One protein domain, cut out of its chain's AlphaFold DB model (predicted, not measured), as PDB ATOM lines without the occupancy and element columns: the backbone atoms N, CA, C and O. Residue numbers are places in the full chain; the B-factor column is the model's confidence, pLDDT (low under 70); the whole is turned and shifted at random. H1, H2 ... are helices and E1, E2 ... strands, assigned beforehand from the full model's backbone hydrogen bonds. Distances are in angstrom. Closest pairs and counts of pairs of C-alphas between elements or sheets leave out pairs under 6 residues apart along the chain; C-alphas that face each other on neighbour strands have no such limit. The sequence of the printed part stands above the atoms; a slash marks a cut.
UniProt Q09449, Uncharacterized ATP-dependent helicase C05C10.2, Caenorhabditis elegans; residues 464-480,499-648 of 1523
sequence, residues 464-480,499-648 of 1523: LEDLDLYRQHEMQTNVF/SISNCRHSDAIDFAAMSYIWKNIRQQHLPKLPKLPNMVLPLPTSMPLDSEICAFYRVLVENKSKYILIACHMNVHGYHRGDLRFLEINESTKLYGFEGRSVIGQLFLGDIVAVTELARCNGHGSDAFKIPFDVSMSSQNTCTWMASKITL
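AT A GLANCE: This is residues 464 to 480 and 499 to 648 of the 1523 residues of the protein "Uncharacterized ATP-dependent helicase C05C10.2" of Caenorhabditis elegans (UniProt Q09449). A five-stranded sheet is folded back on itself into two facing leaves, E3 and E2 against E4 and E5 with E1 as the hinge, and curls like part of a barrel. Helix H2 packs over E1 and E4, H1 packs on H2 away from the sheet, and short H3 only grazes the sheet. The printed part has 167 residues, in the order H1 H2 E1 E2 H3 E3 E4 E5; across the sheet the order is E3 - E2 - E1 - E4 - E5, all antiparallel. The class is mixed, helices and strands, with 69 residues in named elements, under half. The whole is compact, with a radius of gyration of the C-alphas of 15.3 A and spans of 48 by 34 by 28 A.

IN THESE COORDINATES: E1, residues 551 to 559, is 22.4 A long and begins at C-alpha 551 (162.348, 72.034, 170.388); it bends by 58 degrees at residue 556. E4, residues 608 to 616, is 21.1 A long and bends by 77 degrees at residue 612. E2 is residues 562 to 567, E3 residues 582 to 586, and E5 residues 641 to 647, ending at C-alpha 647 (166.331, 68.414, 179.146). H1, residues 464 to 477, is 20.1 A long and begins at C-alpha 464 (151.237, 57.478, 165.419). H2, residues 505 to 518, is 19.8 A long, and H3 is residues 570 to 574.

HOW THE PARTS SIT: The sheet is strongly twisted, with edge strands E3 and E5, whose closest C-alphas, Glu 584 and Met 642, are 4.3 A apart. E1 and E2 form a hairpin, with N 554 and O 566 at 2.8 A. Between the antiparallel neighbours E2 and E3, N 565 and O 583 are within hydrogen-bond range at 2.8 A, and between the antiparallel neighbours E4 and E1, N 609 and O 553 are within hydrogen-bond range at 2.8 A. E4 and E5 form a hairpin, with N 642 and O 615 at 2.8 A. H2 is on the sheet at a height of 9.4 A, over E1 and E4, and runs along the strands, at 11 degrees to E4 on the local plane. H1 touches H2, the C-alphas of Tyr 470 and Ala 513 being closest at 4.9 A, at a steep tilt of 57 degrees, opposite ways. H2 touches H3, closest at the C-alphas of Ala 508 and Val 572, 6.5 A. Every O i to N i+4 pair is within hydrogen-bond range in H1 and H3, and 8 of 10 in H2.

THE WHOLE: The C-alphas farthest apart, Gln 476 and Pro 533, are 48.0 A apart. Residues 481 to 498 are not printed, and C-alphas 480 and 499 are 21.1 A apart across the cut. The links H2 to E1, E3 to E4 and E4 to E5 are long. Mean pLDDT of the printed part is 79.2; 34 residues are under 70, among them 532 to 538 and 619 to 638.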
ATOM      1  N   LEU A 464     150.302  57.502 166.552       54.54
ATOM      2  CA  LEU A 464     151.237  57.478 165.419       54.54
ATOM      3  C   LEU A 464     150.571  57.829 164.077       54.54
ATOM      4  O   LEU A 464     151.177  58.540 163.277       54.54
ATOM      5  N   GLU A 465     149.334  57.381 163.838       60.51
ATOM      6  CA  GLU A 465     148.572  57.768 162.640       60.51
ATOM      7  C   GLU A 465     148.124  59.239 162.718       60.51
ATOM      8  O   GLU A 465     148.254  59.985 161.743       60.51
ATOM      9  N   ASP A 466     147.681  59.687 163.901       70.12
ATOM     10  CA  ASP A 466     147.318  61.088 164.160       70.12
ATOM     11  C   ASP A 466     148.543  62.016 163.997       70.12
ATOM     12  O   ASP A 466     148.430  63.101 163.419       70.12
ATOM     13  N   LEU A 467     149.741  61.586 164.430       77.69
ATOM     14  CA  LEU A 467     150.978  62.361 164.285       77.69
ATOM     15  C   LEU A 467     151.304  62.668 162.820       77.69
ATOM     16  O   LEU A 467     151.569  63.829 162.505       77.69
ATOM     17  N   ASP A 468     151.265  61.681 161.920       80.62
ATOM     18  CA  ASP A 468     151.569  61.911 160.499       80.62
ATOM     19  C   ASP A 468     150.518  62.809 159.812       80.62
ATOM     20  O   ASP A 468     150.851  63.583 158.905       80.62
ATOM     21  N   LEU A 469     149.265  62.790 160.285       85.72
ATOM     22  CA  LEU A 469     148.211  63.705 159.838       85.72
ATOM     23  C   LEU A 469     148.478  65.155 160.290       85.72
ATOM     24  O   LEU A 469     148.496  66.067 159.456       85.72
ATOM     25  N   TYR A 470     148.741  65.389 161.584       86.60
ATOM     26  CA  TYR A 470     149.088  66.728 162.086       86.60
ATOM     27  C   TYR A 470     150.406  67.238 161.489       86.60
ATOM     28  O   TYR A 470     150.543  68.426 161.200       86.60
ATOM     29  N   ARG A 471     151.365  66.344 161.237       86.81
ATOM     30  CA  ARG A 471     152.633  66.642 160.565       86.81
ATOM     31  C   ARG A 471     152.410  67.170 159.153       86.81
ATOM     32  O   ARG A 471     152.967  68.206 158.797       86.81
ATOM     33  N   GLN A 472     151.558  66.513 158.364       85.94
ATOM     34  CA  GLN A 472     151.191  66.999 157.032       85.94
ATOM     35  C   GLN A 472     150.455  68.346 157.091       85.94
ATOM     36  O   GLN A 472     150.760  69.226 156.286       85.94
ATOM     37  N   HIS A 473     149.554  68.546 158.060       86.54
ATOM     38  CA  HIS A 473     148.896  69.837 158.288       86.54
ATOM     39  C   HIS A 473     149.910  70.960 158.563       86.54
ATOM     40  O   HIS A 473     149.886  71.996 157.894       86.54
ATOM     41  N   GLU A 474     150.842  70.752 159.495       86.64
ATOM     42  CA  GLU A 474     151.869  71.742 159.834       86.64
ATOM     43  C   GLU A 474     152.831  72.013 158.671       86.64
ATOM     44  O   GLU A 474     153.156  73.170 158.410       86.64
ATOM     45  N   MET A 475     153.225  70.989 157.906       85.34
ATOM     46  CA  MET A 475     154.036  71.171 156.693       85.34
ATOM     47  C   MET A 475     153.325  71.993 155.611       85.34
ATOM     48  O   MET A 475     153.957  72.814 154.948       85.34
ATOM     49  N   GLN A 476     152.028  71.763 155.388       85.05
ATOM     50  CA  GLN A 476     151.262  72.473 154.357       85.05
ATOM     51  C   GLN A 476     150.966  73.921 154.752       85.05
ATOM     52  O   GLN A 476     150.985  74.814 153.903       85.05
ATOM     53  N   THR A 477     150.672  74.153 156.031       82.10
ATOM     54  CA  THR A 477     150.251  75.467 156.524       82.10
ATOM     55  C   THR A 477     151.435  76.379 156.860       82.10
ATOM     56  O   THR A 477     151.314  77.595 156.694       82.10
ATOM     57  N   ASN A 478     152.595  75.838 157.259       83.24
ATOM     58  CA  ASN A 478     153.754  76.653 157.616       83.24
ATOM     59  C   ASN A 478     154.370  77.360 156.394       83.24
ATOM     60  O   ASN A 478     154.989  76.773 155.502       83.24
ATOM     61  N   VAL A 479     154.276  78.691 156.413       80.08
ATOM     62  CA  VAL A 479     154.730  79.602 155.352       80.08
ATOM     63  C   VAL A 479     156.218  79.448 154.998       80.08
ATOM     64  O   VAL A 479     156.596  79.792 153.870       80.08
ATOM     65  N   PHE A 480     157.054  78.927 155.904       85.33
ATOM     66  CA  PHE A 480     158.477  78.674 155.676       85.33
ATOM     67  C   PHE A 480     158.789  77.319 155.024       85.33
ATOM     68  O   PHE A 480     159.841  77.219 154.393       85.33
ATOM     69  N   SER A 499     171.625  68.705 168.923       79.54
ATOM     70  CA  SER A 499     172.034  70.067 169.295       79.54
ATOM     71  C   SER A 499     171.082  71.113 168.708       79.54
ATOM     72  O   SER A 499     170.507  70.888 167.640       79.54
ATOM     73  N   ILE A 500     170.994  72.288 169.341       80.56
ATOM     74  CA  ILE A 500     170.334  73.471 168.769       80.56
ATOM     75  C   ILE A 500     170.903  73.801 167.379       80.56
ATOM     76  O   ILE A 500     170.140  73.962 166.430       80.56
ATOM     77  N   SER A 501     172.231  73.760 167.233       76.51
ATOM     78  CA  SER A 501     172.948  74.002 165.975       76.51
ATOM     79  C   SER A 501     172.672  72.975 164.870       76.51
ATOM     80  O   SER A 501     172.923  73.269 163.709       76.51
ATOM     81  N   ASN A 502     172.130  71.799 165.205       75.78
ATOM     82  CA  ASN A 502     171.815  70.723 164.256       75.78
ATOM     83  C   ASN A 502     170.300  70.579 163.993       75.78
ATOM     84  O   ASN A 502     169.882  69.679 163.261       75.78
ATOM     85  N   CYS A 503     169.461  71.417 164.614       79.47
ATOM     86  CA  CYS A 503     168.005  71.284 164.593       79.47
ATOM     87  C   CYS A 503     167.434  71.593 163.198       79.47
ATOM     88  O   CYS A 503     167.570  72.712 162.695       79.47
ATOM     89  N   ARG A 504     166.771  70.615 162.565       83.29
ATOM     90  CA  ARG A 504     166.215  70.757 161.211       83.29
ATOM     91  C   ARG A 504     164.781  71.281 161.260       83.29
ATOM     92  O   ARG A 504     164.061  71.111 162.241       83.29
ATOM     93  N   HIS A 505     164.310  71.863 160.157       85.95
ATOM     94  CA  HIS A 505     162.896  72.246 160.028       85.95
ATOM     95  C   HIS A 505     161.930  71.062 160.189       85.95
ATOM     96  O   HIS A 505     160.833  71.263 160.696       85.95
ATOM     97  N   SER A 506     162.347  69.836 159.848       83.12
ATOM     98  CA  SER A 506     161.578  68.629 160.166       83.12
ATOM     99  C   SER A 506     161.355  68.465 161.670       83.12
ATOM    100  O   SER A 506     160.211  68.329 162.066       83.12
ATOM    101  N   ASP A 507     162.391  68.566 162.512       84.56
ATOM    102  CA  ASP A 507     162.253  68.357 163.964       84.56
ATOM    103  C   ASP A 507     161.304  69.383 164.607       84.56
ATOM    104  O   ASP A 507     160.471  69.041 165.445       84.56
ATOM    105  N   ALA A 508     161.387  70.644 164.171       85.35
ATOM    106  CA  ALA A 508     160.517  71.709 164.663       85.35
ATOM    107  C   ALA A 508     159.052  71.555 164.196       85.35
ATOM    108  O   ALA A 508     158.136  71.897 164.946       85.35
ATOM    109  N   ILE A 509     158.820  71.022 162.989       87.88
ATOM    110  CA  ILE A 509     157.482  70.652 162.498       87.88
ATOM    111  C   ILE A 509     156.947  69.418 163.234       87.88
ATOM    112  O   ILE A 509     155.789  69.422 163.643       87.88
ATOM    113  N   ASP A 510     157.780  68.401 163.467       87.39
ATOM    114  CA  ASP A 510     157.422  67.203 164.234       87.39
ATOM    115  C   ASP A 510     156.985  67.607 165.665       87.39
ATOM    116  O   ASP A 510     155.968  67.134 166.168       87.39
ATOM    117  N   PHE A 511     157.675  68.572 166.292       89.67
ATOM    118  CA  PHE A 511     157.287  69.152 167.589       89.67
ATOM    119  C   PHE A 511     155.983  69.970 167.524       89.67
ATOM    120  O   PHE A 511     155.147  69.889 168.427       89.67
ATOM    121  N   ALA A 512     155.773  70.747 166.455       88.15
ATOM    122  CA  ALA A 512     154.516  71.465 166.239       88.15
ATOM    123  C   ALA A 512     153.327  70.499 166.070       88.15
ATOM    124  O   ALA A 512     152.259  70.748 166.634       88.15
ATOM    125  N   ALA A 513     153.529  69.371 165.385       88.28
ATOM    126  CA  ALA A 513     152.544  68.305 165.231       88.28
ATOM    127  C   ALA A 513     152.237  67.607 166.570       88.28
ATOM    128  O   ALA A 513     151.071  67.516 166.954       88.28
ATOM    129  N   MET A 514     153.265  67.235 167.347       88.84
ATOM    130  CA  MET A 514     153.099  66.672 168.699       88.84
ATOM    131  C   MET A 514     152.296  67.582 169.643       88.84
ATOM    132  O   MET A 514     151.584  67.077 170.513       88.84
ATOM    133  N   SER A 515     152.314  68.912 169.452       88.35
ATOM    134  CA  SER A 515     151.470  69.824 170.244       88.35
ATOM    135  C   SER A 515     149.966  69.522 170.116       88.35
ATOM    136  O   SER A 515     149.224  69.704 171.081       88.35
ATOM    137  N   TYR A 516     149.501  68.966 168.992       86.45
ATOM    138  CA  TYR A 516     148.110  68.526 168.845       86.45
ATOM    139  C   TYR A 516     147.793  67.233 169.603       86.45
ATOM    140  O   TYR A 516     146.626  66.999 169.896       86.45
ATOM    141  N   ILE A 517     148.777  66.420 169.977       87.20
ATOM    142  CA  ILE A 517     148.575  65.245 170.840       87.20
ATOM    143  C   ILE A 517     148.624  65.704 172.307       87.20
ATOM    144  O   ILE A 517     147.681  65.506 173.079       87.20
ATOM    145  N   TRP A 518     149.648  66.489 172.660       89.14
ATOM    146  CA  TRP A 518     149.824  67.088 173.987       89.14
ATOM    147  C   TRP A 518     148.718  68.078 174.407       89.14
ATOM    148  O   TRP A 518     148.604  68.386 175.594       89.14
ATOM    149  N   LYS A 519     147.839  68.531 173.493       83.52
ATOM    150  CA  LYS A 519     146.675  69.409 173.780       83.52
ATOM    151  C   LYS A 519     145.755  68.894 174.897       83.52
ATOM    152  O   LYS A 519     145.045  69.689 175.523       83.52
ATOM    153  N   ASN A 520     145.764  67.579 175.118       83.26
ATOM    154  CA  ASN A 520     144.959  66.880 176.114       83.26
ATOM    155  C   ASN A 520     145.612  66.867 177.513       83.26
ATOM    156  O   ASN A 520     144.900  66.767 178.513       83.26
ATOM    157  N   ILE A 521     146.939  67.028 177.608       87.67
ATOM    158  CA  ILE A 521     147.673  67.087 178.879       87.67
ATOM    159  C   ILE A 521     147.395  68.441 179.546       87.67
ATOM    160  O   ILE A 521     147.546  69.497 178.928       87.67
ATOM    161  N   ARG A 522     146.975  68.441 180.817       84.99
ATOM    162  CA  ARG A 522     146.598  69.654 181.564       84.99
ATOM    163  C   ARG A 522     147.499  69.878 182.771       84.99
ATOM    164  O   ARG A 522     147.677  68.968 183.574       84.99
ATOM    165  N   GLN A 523     147.967  71.116 182.947       85.18
ATOM    166  CA  GLN A 523     148.773  71.563 184.092       85.18
ATOM    167  C   GLN A 523     148.191  71.112 185.444       85.18
ATOM    168  O   GLN A 523     148.903  70.541 186.259       85.18
ATOM    169  N   GLN A 524     146.887  71.310 185.658       82.46
ATOM    170  CA  GLN A 524     146.159  70.894 186.868       82.46
ATOM    171  C   GLN A 524     146.200  69.388 187.201       82.46
ATOM    172  O   GLN A 524     145.799  69.020 188.301       82.46
ATOM    173  N   HIS A 525     146.637  68.517 186.283       85.66
ATOM    174  CA  HIS A 525     146.777  67.072 186.520       85.66
ATOM    175  C   HIS A 525     148.238  66.643 186.758       85.66
ATOM    176  O   HIS A 525     148.485  65.478 187.061       85.66
ATOM    177  N   LEU A 526     149.209  67.554 186.623       88.01
ATOM    178  CA  LEU A 526     150.617  67.275 186.902       88.01
ATOM    179  C   LEU A 526     150.926  67.508 188.394       88.01
ATOM    180  O   LEU A 526     150.448  68.488 188.974       88.01
ATOM    181  N   PRO A 527     151.740  66.650 189.040       88.28
ATOM    182  CA  PRO A 527     152.139  66.851 190.429       88.28
ATOM    183  C   PRO A 527     153.001  68.110 190.578       88.28
ATOM    184  O   PRO A 527     153.712  68.512 189.655       88.28
ATOM    185  N   LYS A 528     152.972  68.729 191.761       87.83
ATOM    186  CA  LYS A 528     153.893  69.813 192.124       87.83
ATOM    187  C   LYS A 528     155.155  69.231 192.749       87.83
ATOM    188  O   LYS A 528     155.063  68.432 193.678       87.83
ATOM    189  N   LEU A 529     156.315  69.642 192.258       89.38
ATOM    190  CA  LEU A 529     157.617  69.195 192.735       89.38
ATOM    191  C   LEU A 529     158.125  70.120 193.861       89.38
ATOM    192  O   LEU A 529     157.968  71.342 193.771       89.38
ATOM    193  N   PRO A 530     158.753  69.584 194.923       86.30
ATOM    194  CA  PRO A 530     159.271  70.388 196.028       86.30
ATOM    195  C   PRO A 530     160.435  71.286 195.586       86.30
ATOM    196  O   PRO A 530     161.306  70.868 194.822       86.30
ATOM    197  N   LYS A 531     160.475  72.523 196.096       79.20
ATOM    198  CA  LYS A 531     161.600  73.457 195.910       79.20
ATOM    199  C   LYS A 531     162.685  73.205 196.957       79.20
ATOM    200  O   LYS A 531     162.370  72.965 198.120       79.20
ATOM    201  N   LEU A 532     163.951  73.308 196.552       68.18
ATOM    202  CA  LEU A 532     165.089  73.344 197.476       68.18
ATOM    203  C   LEU A 532     165.319  74.769 198.018       68.18
ATOM    204  O   LEU A 532     165.005  75.741 197.327       68.18
ATOM    205  N   PRO A 533     165.898  74.922 199.223       57.08
ATOM    206  CA  PRO A 533     166.285  76.224 199.754       57.08
ATOM    207  C   PRO A 533     167.591  76.733 199.116       57.08
ATOM    208  O   PRO A 533     168.668  76.257 199.453       57.08
ATOM    209  N   ASN A 534     167.485  77.729 198.229       55.18
ATOM    210  CA  ASN A 534     168.504  78.718 197.816       55.18
ATOM    211  C   ASN A 534     169.957  78.262 197.507       55.18
ATOM    212  O   ASN A 534     170.846  79.110 197.408       55.18
ATOM    213  N   MET A 535     170.222  76.973 197.300       54.74
ATOM    214  CA  MET A 535     171.463  76.486 196.691       54.74
ATOM    215  C   MET A 535     171.294  76.404 195.178       54.74
ATOM    216  O   MET A 535     170.429  75.678 194.694       54.74
ATOM    217  N   VAL A 536     172.153  77.098 194.435       59.43
ATOM    218  CA  VAL A 536     172.388  76.817 193.015       59.43
ATOM    219  C   VAL A 536     173.172  75.510 192.942       59.43
ATOM    220  O   VAL A 536     174.336  75.472 193.343       59.43
ATOM    221  N   LEU A 537     172.542  74.439 192.463       61.10
ATOM    222  CA  LEU A 537     173.220  73.172 192.198       61.10
ATOM    223  C   LEU A 537     173.697  73.118 190.736       61.10
ATOM    224  O   LEU A 537     173.066  73.720 189.863       61.10
ATOM    225  N   PRO A 538     174.780  72.381 190.429       66.76
ATOM    226  CA  PRO A 538     175.075  72.006 189.052       66.76
ATOM    227  C   PRO A 538     173.946  71.097 188.546       66.76
ATOM    228  O   PRO A 538     173.797  69.963 188.998       66.76
ATOM    229  N   LEU A 539     173.115  71.617 187.641       74.70
ATOM    230  CA  LEU A 539     172.054  70.833 187.009       74.70
ATOM    231  C   LEU A 539     172.654  69.761 186.081       74.70
ATOM    232  O   LEU A 539     173.653  70.040 185.413       74.70
ATOM    233  N   PRO A 540     172.045  68.564 185.994       76.11
ATOM    234  CA  PRO A 540     172.467  67.544 185.043       76.11
ATOM    235  C   PRO A 540     172.286  68.056 183.609       76.11
ATOM    236  O   PRO A 540     171.206  68.519 183.238       76.11
ATOM    237  N   THR A 541     173.338  67.957 182.797       80.00
ATOM    238  CA  THR A 541     173.299  68.305 181.373       80.00
ATOM    239  C   THR A 541     173.335  67.050 180.507       80.00
ATOM    240  O   THR A 541     174.035  66.083 180.797       80.00
ATOM    241  N   SER A 542     172.532  67.036 179.446       81.81
ATOM    242  CA  SER A 542     172.443  65.931 178.487       81.81
ATOM    243  C   SER A 542     171.801  66.396 177.179       81.81
ATOM    244  O   SER A 542     171.135  67.429 177.127       81.81
ATOM    245  N   MET A 543     172.019  65.650 176.098       81.92
ATOM    246  CA  MET A 543     171.452  65.959 174.784       81.92
ATOM    247  C   MET A 543     170.222  65.072 174.536       81.92
ATOM    248  O   MET A 543     170.313  63.871 174.799       81.92
ATOM    249  N   PRO A 544     169.103  65.606 174.005       81.66
ATOM    250  CA  PRO A 544     167.986  64.785 173.542       81.66
ATOM    251  C   PRO A 544     168.443  63.750 172.509       81.66
ATOM    252  O   PRO A 544     169.320  64.024 171.682       81.66
ATOM    253  N   LEU A 545     167.834  62.569 172.528       78.98
ATOM    254  CA  LEU A 545     168.158  61.488 171.603       78.98
ATOM    255  C   LEU A 545     167.721  61.837 170.171       78.98
ATOM    256  O   LEU A 545     166.716  62.509 169.942       78.98
ATOM    257  N   ASP A 546     168.418  61.297 169.168       73.09
ATOM    258  CA  ASP A 546     168.064  61.500 167.751       73.09
ATOM    259  C   ASP A 546     166.680  60.930 167.368       73.09
ATOM    260  O   ASP A 546     166.116  61.284 166.325       73.09
ATOM    261  N   SER A 547     166.116  60.063 168.212       75.15
ATOM    262  CA  SER A 547     164.743  59.556 168.144       75.15
ATOM    263  C   SER A 547     163.700  60.506 168.745       75.15
ATOM    264  O   SER A 547     162.557  60.480 168.295       75.15
ATOM    265  N   GLU A 548     164.059  61.342 169.719       80.94
ATOM    266  CA  GLU A 548     163.111  62.186 170.457       80.94
ATOM    267  C   GLU A 548     162.653  63.404 169.646       80.94
ATOM    268  O   GLU A 548     163.400  63.984 168.851       80.94
ATOM    269  N   ILE A 549     161.403  63.814 169.857       87.06
ATOM    270  CA  ILE A 549     160.846  65.041 169.289       87.06
ATOM    271  C   ILE A 549     161.018  66.149 170.328       87.06
ATOM    272  O   ILE A 549     160.439  66.092 171.411       87.06
ATOM    273  N   CYS A 550     161.824  67.157 170.002       90.24
ATOM    274  CA  CYS A 550     162.150  68.252 170.908       90.24
ATOM    275  C   CYS A 550     162.261  69.586 170.166       90.24
ATOM    276  O   CYS A 550     162.578  69.624 168.976       90.24
ATOM    277  N   ALA A 551     162.082  70.689 170.890       90.04
ATOM    278  CA  ALA A 551     162.348  72.034 170.388       90.04
ATOM    279  C   ALA A 551     163.135  72.859 171.415       90.04
ATOM    280  O   ALA A 551     162.976  72.689 172.624       90.04
ATOM    281  N   PHE A 552     163.995  73.750 170.920       90.22
ATOM    282  CA  PHE A 552     164.901  74.551 171.744       90.22
ATOM    283  C   PHE A 552     164.297  75.920 172.066       90.22
ATOM    284  O   PHE A 552     163.868  76.660 171.175       90.22
ATOM    285  N   TYR A 553     164.293  76.248 173.355       90.74
ATOM    286  CA  TYR A 553     163.729  77.467 173.921       90.74
ATOM    287  C   TYR A 553     164.747  78.148 174.837       90.74
ATOM    288  O   TYR A 553     165.517  77.476 175.515       90.74
ATOM    289  N   ARG A 554     164.736  79.479 174.888       88.90
ATOM    290  CA  ARG A 554     165.609  80.295 175.739       88.90
ATOM    291  C   ARG A 554     164.844  80.858 176.928       88.90
ATOM    292  O   ARG A 554     163.755  81.399 176.741       88.90
ATOM    293  N   VAL A 555     165.424  80.795 178.125       89.00
ATOM    294  CA  VAL A 555     164.884  81.441 179.331       89.00
ATOM    295  C   VAL A 555     164.894  82.961 179.154       89.00
ATOM    296  O   VAL A 555     165.952  83.569 179.002       89.00
ATOM    297  N   LEU A 556     163.706  83.566 179.164       82.87
ATOM    298  CA  LEU A 556     163.477  84.977 178.848       82.87
ATOM    299  C   LEU A 556     163.255  85.837 180.099       82.87
ATOM    300  O   LEU A 556     163.776  86.945 180.195       82.87
ATOM    301  N   VAL A 557     162.444  85.335 181.035       78.74
ATOM    302  CA  VAL A 557     162.013  86.061 182.241       78.74
ATOM    303  C   VAL A 557     161.977  85.100 183.420       78.74
ATOM    304  O   VAL A 557     161.380  84.028 183.317       78.74
ATOM    305  N   GLU A 558     162.539  85.506 184.555       78.59
ATOM    306  CA  GLU A 558     162.407  84.811 185.836       78.59
ATOM    307  C   GLU A 558     161.361  85.498 186.725       78.59
ATOM    308  O   GLU A 558     161.326  86.720 186.857       78.59
ATOM    309  N   ASN A 559     160.502  84.699 187.357       79.13
ATOM    310  CA  ASN A 559     159.562  85.115 188.392       79.13
ATOM    311  C   ASN A 559     159.643  84.137 189.575       79.13
ATOM    312  O   ASN A 559     159.937  82.958 189.397       79.13
ATOM    313  N   LYS A 560     159.251  84.583 190.777       75.12
ATOM    314  CA  LYS A 560     159.313  83.811 192.045       75.12
ATOM    315  C   LYS A 560     158.667  82.405 192.012       75.12
ATOM    316  O   LYS A 560     158.910  81.582 192.898       75.12
ATOM    317  N   SER A 561     157.810  82.127 191.032       82.27
ATOM    318  CA  SER A 561     157.120  80.845 190.845       82.27
ATOM    319  C   SER A 561     157.281  80.211 189.458       82.27
ATOM    320  O   SER A 561     156.836  79.075 189.298       82.27
ATOM    321  N   LYS A 562     157.881  80.900 188.475       87.58
ATOM    322  CA  LYS A 562     157.928  80.439 187.079       87.58
ATOM    323  C   LYS A 562     158.991  81.131 186.224       87.58
ATOM    324  O   LYS A 562     159.296  82.298 186.459       87.58
ATOM    325  N   TYR A 563     159.442  80.462 185.166       89.54
ATOM    326  CA  TYR A 563     160.139  81.098 184.046       89.54
ATOM    327  C   TYR A 563     159.204  81.252 182.844       89.54
ATOM    328  O   TYR A 563     158.331  80.412 182.620       89.54
ATOM    329  N   ILE A 564     159.421  82.299 182.052       88.13
ATOM    330  CA  ILE A 564     158.901  82.408 180.684       88.13
ATOM    331  C   ILE A 564     160.048  82.097 179.727       88.13
ATOM    332  O   ILE A 564     161.153  82.611 179.911       88.13
ATOM    333  N   LEU A 565     159.789  81.278 178.710       88.86
ATOM    334  CA  LEU A 565     160.727  80.969 177.635       88.86
ATOM    335  C   LEU A 565     160.284  81.603 176.314       88.86
ATOM    336  O   LEU A 565     159.089  81.778 176.092       88.86
ATOM    337  N   ILE A 566     161.230  81.846 175.405       85.32
ATOM    338  CA  ILE A 566     160.983  82.177 173.991       85.32
ATOM    339  C   ILE A 566     161.586  81.103 173.079       85.32
ATOM    340  O   ILE A 566     162.654  80.569 173.371       85.32
ATOM    341  N   ALA A 567     160.924  80.763 171.974       86.28
ATOM    342  CA  ALA A 567     161.459  79.795 171.013       86.28
ATOM    343  C   ALA A 567     162.727  80.316 170.308       86.28
ATOM    344  O   ALA A 567     162.717  81.421 169.763       86.28
ATOM    345  N   CYS A 568     163.786  79.502 170.231       84.47
ATOM    346  CA  CYS A 568     165.015  79.874 169.515       84.47
ATOM    347  C   CYS A 568     164.822  79.912 167.985       84.47
ATOM    348  O   CYS A 568     165.488  80.674 167.286       84.47
ATOM    349  N   HIS A 569     163.896  79.106 167.451       80.91
ATOM    350  CA  HIS A 569     163.659  78.971 166.011       80.91
ATOM    351  C   HIS A 569     162.355  79.665 165.589       80.91
ATOM    352  O   HIS A 569     161.256  79.099 165.624       80.91
ATOM    353  N   MET A 570     162.479  80.923 165.161       70.00
ATOM    354  CA  MET A 570     161.353  81.805 164.832       70.00
ATOM    355  C   MET A 570     160.558  81.330 163.600       70.00
ATOM    356  O   MET A 570     159.368  81.624 163.485       70.00
ATOM    357  N   ASN A 571     161.181  80.555 162.702       66.48
ATOM    358  CA  ASN A 571     160.590  80.062 161.449       66.48
ATOM    359  C   ASN A 571     159.526  78.956 161.607       66.48
ATOM    360  O   ASN A 571     158.940  78.536 160.610       66.48
ATOM    361  N   VAL A 572     159.272  78.469 162.825       67.24
ATOM    362  CA  VAL A 572     158.166  77.533 163.102       67.24
ATOM    363  C   VAL A 572     157.293  78.054 164.239       67.24
ATOM    364  O   VAL A 572     156.107  78.322 164.040       67.24
ATOM    365  N   HIS A 573     157.888  78.295 165.405       70.70
ATOM    366  CA  HIS A 573     157.151  78.681 166.611       70.70
ATOM    367  C   HIS A 573     156.824  80.186 166.669       70.70
ATOM    368  O   HIS A 573     155.880  80.590 167.334       70.70
ATOM    369  N   GLY A 574     157.596  81.037 165.980       62.40
ATOM    370  CA  GLY A 574     157.427  82.495 166.033       62.40
ATOM    371  C   GLY A 574     156.405  83.061 165.044       62.40
ATOM    372  O   GLY A 574     155.715  84.019 165.377       62.40
ATOM    373  N   TYR A 575     156.325  82.492 163.837       63.66
ATOM    374  CA  TYR A 575     155.505  83.021 162.734       63.66
ATOM    375  C   TYR A 575     154.233  82.219 162.443       63.66
ATOM    376  O   TYR A 575     153.259  82.784 161.957       63.66
ATOM    377  N   HIS A 576     154.265  80.901 162.671       65.88
ATOM    378  CA  HIS A 576     153.205  79.997 162.220       65.88
ATOM    379  C   HIS A 576     152.306  79.542 163.370       65.88
ATOM    380  O   HIS A 576     151.121  79.865 163.418       65.88
ATOM    381  N   ARG A 577     152.889  78.860 164.358       77.55
ATOM    382  CA  ARG A 577     152.200  78.431 165.582       77.55
ATOM    383  C   ARG A 577     152.474  79.437 166.699       77.55
ATOM    384  O   ARG A 577     153.232  79.146 167.615       77.55
ATOM    385  N   GLY A 578     151.910  80.644 166.589       70.81
ATOM    386  CA  GLY A 578     152.206  81.770 167.494       70.81
ATOM    387  C   GLY A 578     151.929  81.507 168.985       70.81
ATOM    388  O   GLY A 578     152.561  82.116 169.844       70.81
ATOM    389  N   ASP A 579     151.057  80.548 169.307       78.30
ATOM    390  CA  ASP A 579     150.842  80.019 170.662       78.30
ATOM    391  C   ASP A 579     152.060  79.271 171.228       78.30
ATOM    392  O   ASP A 579     152.226  79.232 172.444       78.30
ATOM    393  N   LEU A 580     152.922  78.716 170.370       84.98
ATOM    394  CA  LEU A 580     154.192  78.078 170.735       84.98
ATOM    395  C   LEU A 580     155.363  79.078 170.822       84.98
ATOM    396  O   LEU A 580     156.468  78.674 171.165       84.98
ATOM    397  N   ARG A 581     155.175  80.375 170.530       80.82
ATOM    398  CA  ARG A 581     156.270  81.368 170.587       80.82
ATOM    399  C   ARG A 581     156.843  81.529 171.998       80.82
ATOM    400  O   ARG A 581     158.049  81.748 172.137       80.82
ATOM    401  N   PHE A 582     155.983  81.418 173.012       84.10
ATOM    402  CA  PHE A 582     156.327  81.538 174.427       84.10
ATOM    403  C   PHE A 582     155.790  80.347 175.229       84.10
ATOM    404  O   PHE A 582     154.642  79.943 175.042       84.10
ATOM    405  N   LEU A 583     156.602  79.824 176.151       89.19
ATOM    406  CA  LEU A 583     156.241  78.720 177.048       89.19
ATOM    407  C   LEU A 583     156.466  79.102 178.512       89.19
ATOM    408  O   LEU A 583     157.349  79.897 178.825       89.19
ATOM    409  N   GLU A 584     155.724  78.472 179.418       91.33
ATOM    410  CA  GLU A 584     155.973  78.547 180.860       91.33
ATOM    411  C   GLU A 584     156.778  77.334 181.375       91.33
ATOM    412  O   GLU A 584     156.492  76.193 181.020       91.33
ATOM    413  N   ILE A 585     157.741  77.564 182.270       92.64
ATOM    414  CA  ILE A 585     158.257  76.545 183.204       92.64
ATOM    415  C   ILE A 585     157.757  76.916 184.597       92.64
ATOM    416  O   ILE A 585     157.889  78.066 185.007       92.64
ATOM    417  N   ASN A 586     157.228  75.955 185.350       91.27
ATOM    418  CA  ASN A 586     156.750  76.165 186.719       91.27
ATOM    419  C   ASN A 586     157.100  74.962 187.614       91.27
ATOM    420  O   ASN A 586     157.822  74.051 187.215       91.27
ATOM    421  N   GLU A 587     156.600  74.962 188.848       90.10
ATOM    422  CA  GLU A 587     156.868  73.926 189.857       90.10
ATOM    423  C   GLU A 587     156.352  72.511 189.512       90.10
ATOM    424  O   GLU A 587     156.625  71.583 190.268       90.10
ATOM    425  N   SER A 588     155.658  72.314 188.385       91.59
ATOM    426  CA  SER A 588     155.258  70.994 187.864       91.59
ATOM    427  C   SER A 588     156.082  70.509 186.658       91.59
ATOM    428  O   SER A 588     155.855  69.399 186.182       91.59
ATOM    429  N   THR A 589     157.037  71.301 186.157       93.84
ATOM    430  CA  THR A 589     157.926  70.907 185.050       93.84
ATOM    431  C   THR A 589     159.011  69.937 185.532       93.84
ATOM    432  O   THR A 589     159.769  70.262 186.447       93.84
ATOM    433  N   LYS A 590     159.128  68.765 184.893       92.80
ATOM    434  CA  LYS A 590     160.168  67.759 185.173       92.80
ATOM    435  C   LYS A 590     161.426  68.015 184.338       92.80
ATOM    436  O   LYS A 590     161.332  68.104 183.115       92.80
ATOM    437  N   LEU A 591     162.589  68.073 184.986       90.81
ATOM    438  CA  LEU A 591     163.907  68.079 184.338       90.81
ATOM    439  C   LEU A 591     164.489  66.657 184.330       90.81
ATOM    440  O   LEU A 591     164.471  65.993 185.367       90.81
ATOM    441  N   TYR A 592     165.006  66.217 183.182       88.82
ATOM    442  CA  TYR A 592     165.684  64.926 183.036       88.82
ATOM    443  C   TYR A 592     166.925  64.824 183.942       88.82
ATOM    444  O   TYR A 592     167.736  65.748 183.992       88.82
ATOM    445  N   GLY A 593     167.061  63.715 184.673       83.68
ATOM    446  CA  GLY A 593     168.079  63.520 185.713       83.68
ATOM    447  C   GLY A 593     167.805  64.262 187.033       83.68
ATOM    448  O   GLY A 593     168.666  64.288 187.914       83.68
ATOM    449  N   PHE A 594     166.638  64.899 187.184       84.13
ATOM    450  CA  PHE A 594     166.225  65.631 188.386       84.13
ATOM    451  C   PHE A 594     164.725  65.435 188.705       84.13
ATOM    452  O   PHE A 594     164.062  66.328 189.243       84.13
ATOM    453  N   GLU A 595     164.174  64.258 188.384       77.83
ATOM    454  CA  GLU A 595     162.746  63.889 188.380       77.83
ATOM    455  C   GLU A 595     162.092  63.750 189.775       77.83
ATOM    456  O   GLU A 595     161.309  62.840 190.041       77.83
ATOM    457  N   GLY A 596     162.360  64.689 190.679       83.14
ATOM    458  CA  GLY A 596     161.740  64.757 192.006       83.14
ATOM    459  C   GLY A 596     161.793  66.131 192.674       83.14
ATOM    460  O   GLY A 596     161.403  66.256 193.834       83.14
ATOM    461  N   ARG A 597     162.291  67.168 191.985       85.89
ATOM    462  CA  ARG A 597     162.513  68.516 192.536       85.89
ATOM    463  C   ARG A 597     162.122  69.587 191.518       85.89
ATOM    464  O   ARG A 597     162.306  69.411 190.319       85.89
ATOM    465  N   SER A 598     161.576  70.703 191.994       87.78
ATOM    466  CA  SER A 598     161.190  71.833 191.142       87.78
ATOM    467  C   SER A 598     162.432  72.546 190.607       87.78
ATOM    468  O   SER A 598     163.270  72.992 191.387       87.78
ATOM    469  N   VAL A 599     162.476  72.763 189.291       87.71
ATOM    470  CA  VAL A 599     163.544  73.505 188.597       87.71
ATOM    471  C   VAL A 599     163.506  75.033 188.839       87.71
ATOM    472  O   VAL A 599     164.421  75.760 188.459       87.71
ATOM    473  N   ILE A 600     162.458  75.554 189.492       87.71
ATOM    474  CA  ILE A 600     162.338  76.982 189.836       87.71
ATOM    475  C   ILE A 600     163.397  77.406 190.857       87.71
ATOM    476  O   ILE A 600     163.447  76.861 191.959       87.71
ATOM    477  N   GLY A 601     164.185  78.420 190.489       80.06
ATOM    478  CA  GLY A 601     165.352  78.898 191.230       80.06
ATOM    479  C   GLY A 601     166.665  78.212 190.833       80.06
ATOM    480  O   GLY A 601     167.600  78.241 191.628       80.06
ATOM    481  N   GLN A 602     166.729  77.540 189.674       84.63
ATOM    482  CA  GLN A 602     167.931  76.843 189.178       84.63
ATOM    483  C   GLN A 602     168.294  77.162 187.712       84.63
ATOM    484  O   GLN A 602     169.376  76.773 187.276       84.63
ATOM    485  N   LEU A 603     167.424  77.840 186.947       85.86
ATOM    486  CA  LEU A 603     167.714  78.262 185.568       85.86
ATOM    487  C   LEU A 603     168.098  79.740 185.518       85.86
ATOM    488  O   LEU A 603     167.612  80.554 186.298       85.86
ATOM    489  N   PHE A 604     168.944  80.076 184.555       83.34
ATOM    490  CA  PHE A 604     169.559  81.383 184.400       83.34
ATOM    491  C   PHE A 604     168.933  82.112 183.212       83.34
ATOM    492  O   PHE A 604     168.545  81.490 182.220       83.34
ATOM    493  N   LEU A 605     168.850  83.444 183.274       81.74
ATOM    494  CA  LEU A 605     168.401  84.232 182.125       81.74
ATOM    495  C   LEU A 605     169.328  83.967 180.931       81.74
ATOM    496  O   LEU A 605     170.546  84.122 181.024       81.74
ATOM    497  N   GLY A 606     168.742  83.549 179.813       84.35
ATOM    498  CA  GLY A 606     169.471  83.172 178.613       84.35
ATOM    499  C   GLY A 606     169.888  81.702 178.516       84.35
ATOM    500  O   GLY A 606     170.392  81.352 177.450       84.35
ATOM    501  N   ASP A 607     169.658  80.846 179.524       88.08
ATOM    502  CA  ASP A 607     169.838  79.387 179.379       88.08
ATOM    503  C   ASP A 607     169.008  78.860 178.194       88.08
ATOM    504  O   ASP A 607     167.871  79.290 177.969       88.08
ATOM    505  N   ILE A 608     169.571  77.904 177.452       89.26
ATOM    506  CA  ILE A 608     168.877  77.170 176.388       89.26
ATOM    507  C   ILE A 608     168.365  75.857 176.981       89.26
ATOM    508  O   ILE A 608     169.106  75.133 177.634       89.26
ATOM    509  N   VAL A 609     167.098  75.538 176.736       91.82
ATOM    510  CA  VAL A 609     166.391  74.364 177.255       91.82
ATOM    511  C   VAL A 609     165.796  73.590 176.082       91.82
ATOM    512  O   VAL A 609     165.135  74.173 175.219       91.82
ATOM    513  N   ALA A 610     166.002  72.274 176.049       92.33
ATOM    514  CA  ALA A 610     165.317  71.390 175.117       92.33
ATOM    515  C   ALA A 610     163.995  70.930 175.744       92.33
ATOM    516  O   ALA A 610     163.982  70.215 176.745       92.33
ATOM    517  N   VAL A 611     162.870  71.350 175.172       93.60
ATOM    518  CA  VAL A 611     161.536  70.925 175.613       93.60
ATOM    519  C   VAL A 611     161.168  69.645 174.870       93.60
ATOM    520  O   VAL A 611     161.220  69.624 173.640       93.60
ATOM    521  N   THR A 612     160.803  68.594 175.607       91.72
ATOM    522  CA  THR A 612     160.491  67.251 175.074       91.72
ATOM    523  C   THR A 612     159.021  66.857 175.246       91.72
ATOM    524  O   THR A 612     158.555  65.938 174.583       91.72
ATOM    525  N   GLU A 613     158.264  67.562 176.091       93.18
ATOM    526  CA  GLU A 613     156.816  67.376 176.246       93.18
ATOM    527  C   GLU A 613     156.147  68.680 176.692       93.18
ATOM    528  O   GLU A 613     156.668  69.384 177.562       93.18
ATOM    529  N   LEU A 614     154.970  68.986 176.142       93.64
ATOM    530  CA  LEU A 614     154.148  70.130 176.546       93.64
ATOM    531  C   LEU A 614     152.948  69.702 177.397       93.64
ATOM    532  O   LEU A 614     152.423  68.602 177.265       93.64
ATOM    533  N   ALA A 615     152.465  70.623 178.225       91.87
ATOM    534  CA  ALA A 615     151.152  70.551 178.852       91.87
ATOM    535  C   ALA A 615     150.435  71.897 178.716       91.87
ATOM    536  O   ALA A 615     151.053  72.948 178.544       91.87
ATOM    537  N   ARG A 616     149.105  71.879 178.781       87.83
ATOM    538  CA  ARG A 616     148.284  73.072 178.575       87.83
ATOM    539  C   ARG A 616     148.000  73.803 179.886       87.83
ATOM    540  O   ARG A 616     147.541  73.184 180.852       87.83
ATOM    541  N   CYS A 617     148.227  75.115 179.889       84.84
ATOM    542  CA  CYS A 617     148.055  75.977 181.056       84.84
ATOM    543  C   CYS A 617     146.595  76.060 181.529       84.84
ATOM    544  O   CYS A 617     145.639  75.927 180.751       84.84
ATOM    545  N   ASN A 618     146.427  76.310 182.827       71.83
ATOM    546  CA  ASN A 618     145.122  76.461 183.466       71.83
ATOM    547  C   ASN A 618     144.325  77.640 182.867       71.83
ATOM    548  O   ASN A 618     144.882  78.681 182.530       71.83
ATOM    549  N   GLY A 619     143.003  77.481 182.742       65.62
ATOM    550  CA  GLY A 619     142.084  78.518 182.240       65.62
ATOM    551  C   GLY A 619     141.829  78.526 180.723       65.62
ATOM    552  O   GLY A 619     140.819  79.075 180.290       65.62
ATOM    553  N   HIS A 620     142.659  77.872 179.903       62.09
ATOM    554  CA  HIS A 620     142.457  77.837 178.447       62.09
ATOM    555  C   HIS A 620     141.504  76.695 178.017       62.09
ATOM    556  O   HIS A 620     141.885  75.517 177.982       62.09
ATOM    557  N   GLY A 621     140.259  77.046 177.669       54.11
ATOM    558  CA  GLY A 621     139.239  76.136 177.116       54.11
ATOM    559  C   GLY A 621     139.595  75.578 175.728       54.11
ATOM    560  O   GLY A 621     140.505  76.087 175.074       54.11
ATOM    561  N   SER A 622     138.904  74.524 175.276       52.47
ATOM    562  CA  SER A 622     139.182  73.792 174.019       52.47
ATOM    563  C   SER A 622     139.506  74.711 172.836       52.47
ATOM    564  O   SER A 622     140.560  74.557 172.221       52.47
ATOM    565  N   ASP A 623     138.670  75.724 172.626       49.98
ATOM    566  CA  ASP A 623     138.533  76.495 171.383       49.98
ATOM    567  C   ASP A 623     139.600  77.591 171.176       49.98
ATOM    568  O   ASP A 623     139.497  78.399 170.253       49.98
ATOM    569  N   ALA A 624     140.645  77.645 172.011       50.78
ATOM    570  CA  ALA A 624     141.679  78.687 171.934       50.78
ATOM    571  C   ALA A 624     142.620  78.583 170.708       50.78
ATOM    572  O   ALA A 624     143.566  79.354 170.609       50.78
ATOM    573  N   PHE A 625     142.354  77.687 169.751       50.63
ATOM    574  CA  PHE A 625     143.095  77.545 168.486       50.63
ATOM    575  C   PHE A 625     142.862  78.694 167.476       50.63
ATOM    576  O   PHE A 625     143.198  78.577 166.299       50.63
ATOM    577  N   LYS A 626     142.320  79.839 167.912       47.32
ATOM    578  CA  LYS A 626     142.344  81.081 167.128       47.32
ATOM    579  C   LYS A 626     143.719  81.730 167.258       47.32
ATOM    580  O   LYS A 626     143.951  82.478 168.202       47.32
ATOM    581  N   ILE A 627     144.599  81.436 166.300       46.29
ATOM    582  CA  ILE A 627     145.935  82.035 166.179       46.29
ATOM    583  C   ILE A 627     145.806  83.572 166.193       46.29
ATOM    584  O   ILE A 627     145.197  84.129 165.274       46.29
ATOM    585  N   PRO A 628     146.357  84.278 167.198       45.88
ATOM    586  CA  PRO A 628     146.454  85.730 167.160       45.88
ATOM    587  C   PRO A 628     147.549  86.122 166.165       45.88
ATOM    588  O   PRO A 628     148.697  85.709 166.314       45.88
ATOM    589  N   PHE A 629     147.206  86.930 165.162       45.86
ATOM    590  CA  PHE A 629     148.198  87.534 164.261       45.86
ATOM    591  C   PHE A 629     148.939  88.727 164.899       45.86
ATOM    592  O   PHE A 629     149.935  89.181 164.341       45.86
ATOM    593  N   ASP A 630     148.502  89.205 166.070       45.79
ATOM    594  CA  ASP A 630     149.241  90.184 166.876       45.79
ATOM    595  C   ASP A 630     150.369  89.498 167.657       45.79
ATOM    596  O   ASP A 630     150.165  88.865 168.695       45.79
ATOM    597  N   VAL A 631     151.589  89.630 167.136       50.29
ATOM    598  CA  VAL A 631     152.806  88.957 167.624       50.29
ATOM    599  C   VAL A 631     153.469  89.774 168.751       50.29
ATOM    600  O   VAL A 631     154.678  90.029 168.745       50.29
ATOM    601  N   SER A 632     152.672  90.199 169.736       47.72
ATOM    602  CA  SER A 632     153.121  91.093 170.812       47.72
ATOM    603  C   SER A 632     154.253  90.487 171.654       47.72
ATOM    604  O   SER A 632     154.348  89.269 171.854       47.72
ATOM    605  N   MET A 633     155.147  91.344 172.147       55.26
ATOM    606  CA  MET A 633     156.280  90.982 173.003       55.26
ATOM    607  C   MET A 633     156.146  91.677 174.355       55.26
ATOM    608  O   MET A 633     156.816  92.669 174.626       55.26
ATOM    609  N   SER A 634     155.273  91.144 175.210       54.18
ATOM    610  CA  SER A 634     155.224  91.506 176.627       54.18
ATOM    611  C   SER A 634     155.685  90.335 177.489       54.18
ATOM    612  O   SER A 634     155.257  89.196 177.290       54.18
ATOM    613  N   SER A 635     156.502  90.628 178.501       49.47
ATOM    614  CA  SER A 635     156.885  89.690 179.567       49.47
ATOM    615  C   SER A 635     155.693  89.216 180.415       49.47
ATOM    616  O   SER A 635     155.825  88.252 181.169       49.47
ATOM    617  N   GLN A 636     154.531  89.867 180.279       51.59
ATOM    618  CA  GLN A 636     153.280  89.533 180.963       51.59
ATOM    619  C   GLN A 636     152.298  88.722 180.088       51.59
ATOM    620  O   GLN A 636     151.200  88.405 180.547       51.59
ATOM    621  N   ASN A 637     152.662  88.373 178.845       58.05
ATOM    622  CA  ASN A 637     151.789  87.608 177.948       58.05
ATOM    623  C   ASN A 637     151.418  86.229 178.532       58.05
ATOM    624  O   ASN A 637     152.251  85.498 179.076       58.05
ATOM    625  N   THR A 638     150.147  85.848 178.393       63.63
ATOM    626  CA  THR A 638     149.604  84.589 178.918       63.63
ATOM    627  C   THR A 638     150.029  83.395 178.062       63.63
ATOM    628  O   THR A 638     149.460  83.110 177.008       63.63
ATOM    629  N   CYS A 639     151.039  82.663 178.536       76.43
ATOM    630  CA  CYS A 639     151.495  81.421 177.913       76.43
ATOM    631  C   CYS A 639     150.359  80.384 177.902       76.43
ATOM    632  O   CYS A 639     149.900  79.948 178.956       76.43
ATOM    633  N   THR A 640     149.925  79.966 176.709       83.71
ATOM    634  CA  THR A 640     148.894  78.916 176.545       83.71
ATOM    635  C   THR A 640     149.435  77.523 176.904       83.71
ATOM    636  O   THR A 640     148.673  76.629 177.287       83.71
ATOM    637  N   TRP A 641     150.756  77.359 176.819       89.94
ATOM    638  CA  TRP A 641     151.488  76.116 177.027       89.94
ATOM    639  C   TRP A 641     152.556  76.263 178.114       89.94
ATOM    640  O   TRP A 641     153.206  77.304 178.238       89.94
ATOM    641  N   MET A 642     152.780  75.178 178.849       92.42
ATOM    642  CA  MET A 642     153.932  74.981 179.720       92.42
ATOM    643  C   MET A 642     154.764  73.792 179.232       92.42
ATOM    644  O   MET A 642     154.234  72.871 178.608       92.42
ATOM    645  N   ALA A 643     156.051  73.772 179.562       94.32
ATOM    646  CA  ALA A 643     156.861  72.572 179.417       94.32
ATOM    647  C   ALA A 643     156.507  71.567 180.530       94.32
ATOM    648  O   ALA A 643     156.568  71.894 181.717       94.32
ATOM    649  N   SER A 644     156.129  70.348 180.141       93.85
ATOM    650  CA  SER A 644     155.888  69.216 181.046       93.85
ATOM    651  C   SER A 644     157.201  68.497 181.366       93.85
ATOM    652  O   SER A 644     157.532  68.285 182.535       93.85
ATOM    653  N   LYS A 645     157.995  68.210 180.323       93.42
ATOM    654  CA  LYS A 645     159.330  67.603 180.407       93.42
ATOM    655  C   LYS A 645     160.350  68.460 179.663       93.42
ATOM    656  O   LYS A 645     160.066  68.969 178.572       93.42
ATOM    657  N   ILE A 646     161.527  68.607 180.263       93.77
ATOM    658  CA  ILE A 646     162.670  69.327 179.704       93.77
ATOM    659  C   ILE A 646     163.977  68.563 179.921       93.77
ATOM    660  O   ILE A 646     164.140  67.845 180.908       93.77
ATOM    661  N   THR A 647     164.931  68.822 179.039       90.99
ATOM    662  CA  THR A 647     166.331  68.414 179.146       90.99
ATOM    663  C   THR A 647     167.195  69.668 179.015       90.99
ATOM    664  O   THR A 647     166.896  70.543 178.199       90.99
ATOM    665  N   LEU A 648     168.253  69.787 179.819       88.57
ATOM    666  CA  LEU A 648     169.210  70.890 179.728       88.57
ATOM    667  C   LEU A 648     170.412  70.445 178.869       88.57
ATOM    668  O   LEU A 648     171.120  69.531 179.293       88.57
TER     669      LEU A 648